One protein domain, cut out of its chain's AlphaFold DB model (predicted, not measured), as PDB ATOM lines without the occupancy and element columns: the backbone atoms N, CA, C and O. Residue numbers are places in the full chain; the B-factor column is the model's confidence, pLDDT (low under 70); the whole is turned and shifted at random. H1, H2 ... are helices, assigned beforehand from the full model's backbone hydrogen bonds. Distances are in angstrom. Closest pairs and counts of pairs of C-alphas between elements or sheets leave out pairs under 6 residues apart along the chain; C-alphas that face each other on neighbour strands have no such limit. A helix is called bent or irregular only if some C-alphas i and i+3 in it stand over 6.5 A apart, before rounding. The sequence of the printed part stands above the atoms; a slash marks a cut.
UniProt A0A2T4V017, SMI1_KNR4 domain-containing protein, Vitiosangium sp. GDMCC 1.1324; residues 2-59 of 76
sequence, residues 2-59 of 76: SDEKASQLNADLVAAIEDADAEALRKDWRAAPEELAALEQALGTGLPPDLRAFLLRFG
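What this domain is: This is residues 2 to 59 of the 76 residues of the protein "SMI1_KNR4 domain-containing protein" of Vitiosangium sp. GDMCC 1.1324 (UniProt A0A2T4V017). One long helix, H1, sticks out from a small head in which two short helices, H2 and H3, lie near each other at a steep angle without clear touching. The arm of residues 2 to 27, which holds the whole of H1, makes most of the length, and the head of 32 residues is small by comparison, spanning 25 by 16 by 10 A. The printed part has 58 residues with three named helices, in the order H1, H2, H3, and no named strand; its class is all helix. The whole is extended, with a radius of gyration of the C-alphas of 18.8 A, and the C-alphas span 57 by 22 by 13 A along their three main axes.

How they stand to each other: H1, residues 2 to 26, touches no helix. Residues 2 to 27, of which 2 to 26 belong to H1, stand free: none of their C-alphas has a C-alpha 8 or more residues away along the chain within 10 A. A short link of 6 residues joins H1 to H2, residues 33 to 43, and these two helices are apart. A tight link of 5 residues joins H2 to H3, residues 49 to 58. H2 and H3 are close but not clearly touching, with 2 pairs of C-alphas within 8 A; the closest C-alphas, those of Leu 36 and Arg 52, are 7.2 A apart. Their centres are 12.5 A apart. Their lines stand at a steep tilt of 51 degrees, and they run opposite ways. H1 and H3 are apart. In H1, H2 and H3 every O i to N i+4 pair of the backbone is within hydrogen-bond range.

Where its parts are: H1 begins at Ser 2, with its C-alpha at (-21.867, -60.336, 44.627), and ends at Arg 26, with its C-alpha at (-15.946, -40.691, 14.238); it is 36.7 A long from first to last C-alpha. H2 goes from Pro 33 to Leu 43 and is 15.4 A long. H3 goes from Pro 49 to Phe 58, whose C-alpha is at (-18.711, -28.420, 9.126), and is 14.1 A long. No helix is bent or irregular.

The domain as a whole: The two C-alphas farthest apart are those of Ser 2 and Pro 49, 58.1 A. The C-alphas of Ser 2 and Gly 59, the first and last printed residues, are 45.2 A apart. The printed part has no cut, and neither link is long. The mean pLDDT of the printed part is 75.4; residue 2, residues 17 to 31 and residue 59 are under 70.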
ATOM      1  N   SER A   2     -21.024 -61.291  45.370       62.75
ATOM      2  CA  SER A   2     -21.867 -60.336  44.627       62.75
ATOM      3  C   SER A   2     -21.147 -59.034  44.243       62.75
ATOM      4  O   SER A   2     -21.441 -58.479  43.188       62.75
ATOM      5  N   ASP A   3     -20.175 -58.584  45.042       70.75
ATOM      6  CA  ASP A   3     -19.444 -57.324  44.817       70.75
ATOM      7  C   ASP A   3     -18.522 -57.344  43.589       70.75
ATOM      8  O   ASP A   3     -18.408 -56.354  42.867       70.75
ATOM      9  N   GLU A   4     -17.913 -58.496  43.300       78.88
ATOM     10  CA  GLU A   4     -17.045 -58.679  42.129       78.88
ATOM     11  C   GLU A   4     -17.848 -58.574  40.825       78.88
ATOM     12  O   GLU A   4     -17.463 -57.882  39.886       78.88
ATOM     13  N   LYS A   5     -19.038 -59.190  40.794       77.81
ATOM     14  CA  LYS A   5     -19.918 -59.166  39.622       77.81
ATOM     15  C   LYS A   5     -20.475 -57.764  39.348       77.81
ATOM     16  O   LYS A   5     -20.651 -57.399  38.189       77.81
ATOM     17  N   ALA A   6     -20.735 -56.985  40.398       77.69
ATOM     18  CA  ALA A   6     -21.162 -55.593  40.270       77.69
ATOM     19  C   ALA A   6     -20.033 -54.695  39.738       77.69
ATOM     20  O   ALA A   6     -20.271 -53.854  38.874       77.69
ATOM     21  N   SER A   7     -18.799 -54.911  40.204       80.00
ATOM     22  CA  SER A   7     -17.626 -54.173  39.718       80.00
ATOM     23  C   SER A   7     -17.330 -54.472  38.248       80.00
ATOM     24  O   SER A   7     -17.046 -53.552  37.485       80.00
ATOM     25  N   GLN A   8     -17.479 -55.734  37.836       83.94
ATOM     26  CA  GLN A   8     -17.312 -56.144  36.444       83.94
ATOM     27  C   GLN A   8     -18.355 -55.484  35.531       83.94
ATOM     28  O   GLN A   8     -17.998 -54.882  34.528       83.94
ATOM     29  N   LEU A   9     -19.631 -55.489  35.936       85.44
ATOM     30  CA  LEU A   9     -20.712 -54.820  35.200       85.44
ATOM     31  C   LEU A   9     -20.479 -53.315  35.020       85.44
ATOM     32  O   LEU A   9     -20.767 -52.780  33.953       85.44
ATOM     33  N   ASN A  10     -19.955 -52.635  36.041       80.44
ATOM     34  CA  ASN A  10     -19.642 -51.210  35.942       80.44
ATOM     35  C   ASN A  10     -18.487 -50.950  34.964       80.44
ATOM     36  O   ASN A  10     -18.551 -49.994  34.196       80.44
ATOM     37  N   ALA A  11     -17.458 -51.802  34.962       84.25
ATOM     38  CA  ALA A  11     -16.341 -51.698  34.025       84.25
ATOM     39  C   ALA A  11     -16.783 -51.959  32.575       84.25
ATOM     40  O   ALA A  11     -16.428 -51.193  31.680       84.25
ATOM     41  N   ASP A  12     -17.610 -52.984  32.355       85.00
ATOM     42  CA  ASP A  12     -18.184 -53.295  31.043       85.00
ATOM     43  C   ASP A  12     -19.093 -52.163  30.528       85.00
ATOM     44  O   ASP A  12     -19.065 -51.835  29.342       85.00
ATOM     45  N   LEU A  13     -19.858 -51.511  31.413       81.06
ATOM     46  CA  LEU A  13     -20.700 -50.371  31.043       81.06
ATOM     47  C   LEU A  13     -19.868 -49.157  30.606       81.06
ATOM     48  O   LEU A  13     -20.207 -48.514  29.616       81.06
ATOM     49  N   VAL A  14     -18.779 -48.850  31.319       83.38
ATOM     50  CA  VAL A  14     -17.868 -47.748  30.962       83.38
ATOM     51  C   VAL A  14     -17.186 -48.023  29.622       83.38
ATOM     52  O   VAL A  14     -17.205 -47.156  28.751       83.38
ATOM     53  N   ALA A  15     -16.691 -49.246  29.413       80.88
ATOM     54  CA  ALA A  15     -16.066 -49.640  28.152       80.88
ATOM     55  C   ALA A  15     -17.042 -49.553  26.963       80.88
ATOM     56  O   ALA A  15     -16.663 -49.096  25.886       80.88
ATOM     57  N   ALA A  16     -18.309 -49.936  27.157       74.50
ATOM     58  CA  ALA A  16     -19.335 -49.830  26.121       74.50
ATOM     59  C   ALA A  16     -19.687 -48.373  25.770       74.50
ATOM     60  O   ALA A  16     -19.979 -48.079  24.612       74.50
ATOM     61  N   ILE A  17     -19.655 -47.461  26.748       68.69
ATOM     62  CA  ILE A  17     -19.875 -46.027  26.511       68.69
ATOM     63  C   ILE A  17     -18.693 -45.436  25.738       68.69
ATOM     64  O   ILE A  17     -18.914 -44.740  24.754       68.69
ATOM     65  N   GLU A  18     -17.452 -45.750  26.122       68.12
ATOM     66  CA  GLU A  18     -16.256 -45.260  25.421       68.12
ATOM     67  C   GLU A  18     -16.173 -45.750  23.962       68.12
ATOM     68  O   GLU A  18     -15.757 -44.990  23.085       68.12
ATOM     69  N   ASP A  19     -16.605 -46.982  23.680       61.09
ATOM     70  CA  ASP A  19     -16.641 -47.544  22.322       61.09
ATOM     71  C   ASP A  19     -17.766 -46.927  21.464       61.09
ATOM     72  O   ASP A  19     -17.539 -46.520  20.320       61.09
ATOM     73  N   ALA A  20     -18.960 -46.756  22.045       58.28
ATOM     74  CA  ALA A  20     -20.104 -46.144  21.369       58.28
ATOM     75  C   ALA A  20     -19.894 -44.647  21.079       58.28
ATOM     76  O   ALA A  20     -20.248 -44.186  19.990       58.28
ATOM     77  N   ASP A  21     -19.290 -43.892  22.005       55.50
ATOM     78  CA  ASP A  21     -18.928 -42.489  21.781       55.50
ATOM     79  C   ASP A  21     -17.825 -42.372  20.722       55.50
ATOM     80  O   ASP A  21     -17.889 -41.495  19.868       55.50
ATOM     81  N   ALA A  22     -16.839 -43.274  20.694       51.62
ATOM     82  CA  ALA A  22     -15.775 -43.223  19.692       51.62
ATOM     83  C   ALA A  22     -16.278 -43.500  18.263       51.62
ATOM     84  O   ALA A  22     -15.825 -42.832  17.333       51.62
ATOM     85  N   GLU A  23     -17.205 -44.438  18.061       47.50
ATOM     86  CA  GLU A  23     -17.839 -44.682  16.753       47.50
ATOM     87  C   GLU A  23     -18.830 -43.565  16.370       47.50
ATOM     88  O   GLU A  23     -18.861 -43.133  15.213       47.50
ATOM     89  N   ALA A  24     -19.591 -43.030  17.332       52.84
ATOM     90  CA  ALA A  24     -20.527 -41.928  17.096       52.84
ATOM     91  C   ALA A  24     -19.821 -40.588  16.812       52.84
ATOM     92  O   ALA A  24     -20.287 -39.826  15.968       52.84
ATOM     93  N   LEU A  25     -18.677 -40.325  17.452       51.62
ATOM     94  CA  LEU A  25     -17.844 -39.131  17.240       51.62
ATOM     95  C   LEU A  25     -16.941 -39.239  16.000       51.62
ATOM     96  O   LEU A  25     -16.436 -38.224  15.520       51.62
ATOM     97  N   ARG A  26     -16.706 -40.455  15.482       51.47
ATOM     98  CA  ARG A  26     -15.946 -40.691  14.238       51.47
ATOM     99  C   ARG A  26     -16.809 -40.685  12.985       51.47
ATOM    100  O   ARG A  26     -16.249 -40.578  11.894       51.47
ATOM    101  N   LYS A  27     -18.135 -40.776  13.109       52.69
ATOM    102  CA  LYS A  27     -19.025 -40.444  11.998       52.69
ATOM    103  C   LYS A  27     -18.830 -38.967  11.698       52.69
ATOM    104  O   LYS A  27     -19.158 -38.123  12.524       52.69
ATOM    105  N   ASP A  28     -18.213 -38.698  10.551       55.91
ATOM    106  CA  ASP A  28     -17.947 -37.370  10.019       55.91
ATOM    107  C   ASP A  28     -19.045 -36.396  10.438       55.91
ATOM    108  O   ASP A  28     -20.197 -36.554  10.054       55.91
ATOM    109  N   TRP A  29     -18.669 -35.375  11.211       62.47
ATOM    110  CA  TRP A  29     -19.575 -34.356  11.749       62.47
ATOM    111  C   TRP A  29     -20.477 -33.728  10.668       62.47
ATOM    112  O   TRP A  29     -21.506 -33.136  10.977       62.47
ATOM    113  N   ARG A  30     -20.089 -33.849   9.393       63.78
ATOM    114  CA  ARG A  30     -20.814 -33.383   8.213       63.78
ATOM    115  C   ARG A  30     -22.189 -34.027   8.122       63.78
ATOM    116  O   ARG A  30     -22.307 -35.239   7.981       63.78
ATOM    117  N   ALA A  31     -23.213 -33.179   8.080       68.31
ATOM    118  CA  ALA A  31     -24.570 -33.635   7.837       68.31
ATOM    119  C   ALA A  31     -24.641 -34.349   6.483       68.31
ATOM    120  O   ALA A  31     -24.189 -33.808   5.464       68.31
ATOM    121  N   ALA A  32     -25.227 -35.542   6.451       75.69
ATOM    122  CA  ALA A  32     -25.545 -36.189   5.187       75.69
ATOM    123  C   ALA A  32     -26.674 -35.414   4.471       75.69
ATOM    124  O   ALA A  32     -27.525 -34.797   5.120       75.69
ATOM    125  N   PRO A  33     -26.755 -35.458   3.127       76.88
ATOM    126  CA  PRO A  33     -27.862 -34.842   2.386       76.88
ATOM    127  C   PRO A  33     -29.239 -35.332   2.859       76.88
ATOM    128  O   PRO A  33     -30.211 -34.582   2.839       76.88
ATOM    129  N   GLU A  34     -29.296 -36.587   3.302       80.44
ATOM    130  CA  GLU A  34     -30.491 -37.261   3.807       80.44
ATOM    131  C   GLU A  34     -30.938 -36.696   5.162       80.44
ATOM    132  O   GLU A  34     -32.127 -36.463   5.377       80.44
ATOM    133  N   GLU A  35     -29.989 -36.379   6.045       78.69
ATOM    134  CA  GLU A  35     -30.270 -35.739   7.335       78.69
ATOM    135  C   GLU A  35     -30.780 -34.311   7.158       78.69
ATOM    136  O   GLU A  35     -31.678 -33.879   7.875       78.69
ATOM    137  N   LEU A  36     -30.263 -33.584   6.165       81.81
ATOM    138  CA  LEU A  36     -30.755 -32.245   5.841       81.81
ATOM    139  C   LEU A  36     -32.183 -32.281   5.305       81.81
ATOM    140  O   LEU A  36     -32.995 -31.455   5.708       81.81
ATOM    141  N   ALA A  37     -32.510 -33.258   4.458       84.19
ATOM    142  CA  ALA A  37     -33.874 -33.442   3.972       84.19
ATOM    143  C   ALA A  37     -34.841 -33.832   5.105       84.19
ATOM    144  O   ALA A  37     -35.985 -33.373   5.135       84.19
ATOM    145  N   ALA A  38     -34.399 -34.658   6.057       84.88
ATOM    146  CA  ALA A  38     -35.177 -34.975   7.254       84.88
ATOM    147  C   ALA A  38     -35.369 -33.738   8.152       84.88
ATOM    148  O   ALA A  38     -36.465 -33.515   8.667       84.88
ATOM    149  N   LEU A  39     -34.337 -32.902   8.288       83.12
ATOM    150  CA  LEU A  39     -34.376 -31.660   9.057       83.12
ATOM    151  C   LEU A  39     -35.322 -30.621   8.428       83.12
ATOM    152  O   LEU A  39     -36.132 -30.030   9.138       83.12
ATOM    153  N   GLU A  40     -35.277 -30.443   7.106       88.69
ATOM    154  CA  GLU A  40     -36.203 -29.579   6.353       88.69
ATOM    155  C   GLU A  40     -37.662 -30.029   6.521       88.69
ATOM    156  O   GLU A  40     -38.556 -29.205   6.731       88.69
ATOM    157  N   GLN A  41     -37.904 -31.343   6.495       87.06
ATOM    158  CA  GLN A  41     -39.232 -31.907   6.741       87.06
ATOM    159  C   GLN A  41     -39.700 -31.700   8.184       87.06
ATOM    160  O   GLN A  41     -40.852 -31.324   8.394       87.06
ATOM    161  N   ALA A  42     -38.824 -31.896   9.172       85.38
ATOM    162  CA  ALA A  42     -39.154 -31.709  10.584       85.38
ATOM    163  C   ALA A  42     -39.454 -30.242  10.931       85.38
ATOM    164  O   ALA A  42     -40.353 -29.958  11.721       85.38
ATOM    165  N   LEU A  43     -38.719 -29.307  10.324       84.94
ATOM    166  CA  LEU A  43     -38.951 -27.870  10.473       84.94
ATOM    167  C   LEU A  43     -40.187 -27.397   9.690       84.94
ATOM    168  O   LEU A  43     -40.732 -26.340  10.001       84.94
ATOM    169  N   GLY A  44     -40.625 -28.156   8.679       86.44
ATOM    170  CA  GLY A  44     -41.709 -27.765   7.772       86.44
ATOM    171  C   GLY A  44     -41.340 -26.586   6.865       86.44
ATOM    172  O   GLY A  44     -42.217 -25.913   6.324       86.44
ATOM    173  N   THR A  45     -40.045 -26.299   6.725       83.81
ATOM    174  CA  THR A  45     -39.511 -25.176   5.948       83.81
ATOM    175  C   THR A  45     -38.151 -25.552   5.368       83.81
ATOM    176  O   THR A  45     -37.384 -26.291   5.983       83.81
ATOM    177  N   GLY A  46     -37.834 -25.014   4.189       85.75
ATOM    178  CA  GLY A  46     -36.530 -25.209   3.559       85.75
ATOM    179  C   GLY A  46     -35.411 -24.526   4.345       85.75
ATOM    180  O   GLY A  46     -35.586 -23.416   4.855       85.75
ATOM    181  N   LEU A  47     -34.249 -25.174   4.434       85.19
ATOM    182  CA  LEU A  47     -33.078 -24.567   5.055       85.19
ATOM    183  C   LEU A  47     -32.487 -23.514   4.105       85.19
ATOM    184  O   LEU A  47     -32.403 -23.751   2.896       85.19
ATOM    185  N   PRO A  48     -32.020 -22.365   4.624       89.50
ATOM    186  CA  PRO A  48     -31.263 -21.412   3.828       89.50
ATOM    187  C   PRO A  48     -30.059 -22.092   3.155       89.50
ATOM    188  O   PRO A  48     -29.392 -22.915   3.794       89.50
ATOM    189  N   PRO A  49     -29.733 -21.743   1.899       85.94
ATOM    190  CA  PRO A  49     -28.667 -22.402   1.144       85.94
ATOM    191  C   PRO A  49     -27.308 -22.306   1.849       85.94
ATOM    192  O   PRO A  49     -26.557 -23.282   1.866       85.94
ATOM    193  N   ASP A  50     -27.028 -21.177   2.503       85.31
ATOM    194  CA  ASP A  50     -25.795 -20.965   3.266       85.31
ATOM    195  C   ASP A  50     -25.707 -21.876   4.496       85.31
ATOM    196  O   ASP A  50     -24.666 -22.478   4.760       85.31
ATOM    197  N   LEU A  51     -26.818 -22.043   5.220       84.44
ATOM    198  CA  LEU A  51     -26.885 -22.933   6.381       84.44
ATOM    199  C   LEU A  51     -26.742 -24.396   5.954       84.44
ATOM    200  O   LEU A  51     -26.039 -25.173   6.597       84.44
ATOM    201  N   ARG A  52     -27.365 -24.767   4.836       85.38
ATOM    202  CA  ARG A  52     -27.268 -26.111   4.273       85.38
ATOM    203  C   ARG A  52     -25.827 -26.435   3.867       85.38
ATOM    204  O   ARG A  52     -25.308 -27.483   4.243       85.38
ATOM    205  N   ALA A  53     -25.153 -25.517   3.173       85.19
ATOM    206  CA  ALA A  53     -23.740 -25.651   2.821       85.19
ATOM    207  C   ALA A  53     -22.833 -25.718   4.061       85.19
ATOM    208  O   ALA A  53     -21.879 -26.498   4.088       85.19
ATOM    209  N   PHE A  54     -23.146 -24.942   5.100       83.62
ATOM    210  CA  PHE A  54     -22.428 -24.976   6.370       83.62
ATOM    211  C   PHE A  54     -22.548 -26.342   7.057       83.62
ATOM    212  O   PHE A  54     -21.532 -26.943   7.397       83.62
ATOM    213  N   LEU A  55     -23.763 -26.875   7.198       84.62
ATOM    214  CA  LEU A  55     -24.010 -28.174   7.832       84.62
ATOM    215  C   LEU A  55     -23.382 -29.336   7.045       84.62
ATOM    216  O   LEU A  55     -22.795 -30.231   7.650       84.62
ATOM    217  N   LEU A  56     -23.415 -29.278   5.708       81.19
ATOM    218  CA  LEU A  56     -22.713 -30.231   4.833       81.19
ATOM    219  C   LEU A  56     -21.189 -30.191   5.015       81.19
ATOM    220  O   LEU A  56     -20.509 -31.195   4.809       81.19
ATOM    221  N   ARG A  57     -20.622 -29.020   5.325       75.12
ATOM    222  CA  ARG A  57     -19.168 -28.821   5.357       75.12
ATOM    223  C   ARG A  57     -18.560 -29.013   6.740       75.12
ATOM    224  O   ARG A  57     -17.482 -29.601   6.842       75.12
ATOM    225  N   PHE A  58     -19.228 -28.503   7.763       75.62
ATOM    226  CA  PHE A  58     -18.711 -28.420   9.126       75.62
ATOM    227  C   PHE A  58     -19.454 -29.324  10.096       75.62
ATOM    228  O   PHE A  58     -18.850 -29.749  11.074       75.62
ATOM    229  N   GLY A  59     -20.719 -29.645   9.818       67.88
ATOM    230  CA  GLY A  59     -21.543 -30.322  10.804       67.88
ATOM    231  C   GLY A  59     -22.030 -29.408  11.912       67.88
ATOM    232  O   GLY A  59     -21.396 -28.409  12.243       67.88
TER     233      GLY A  59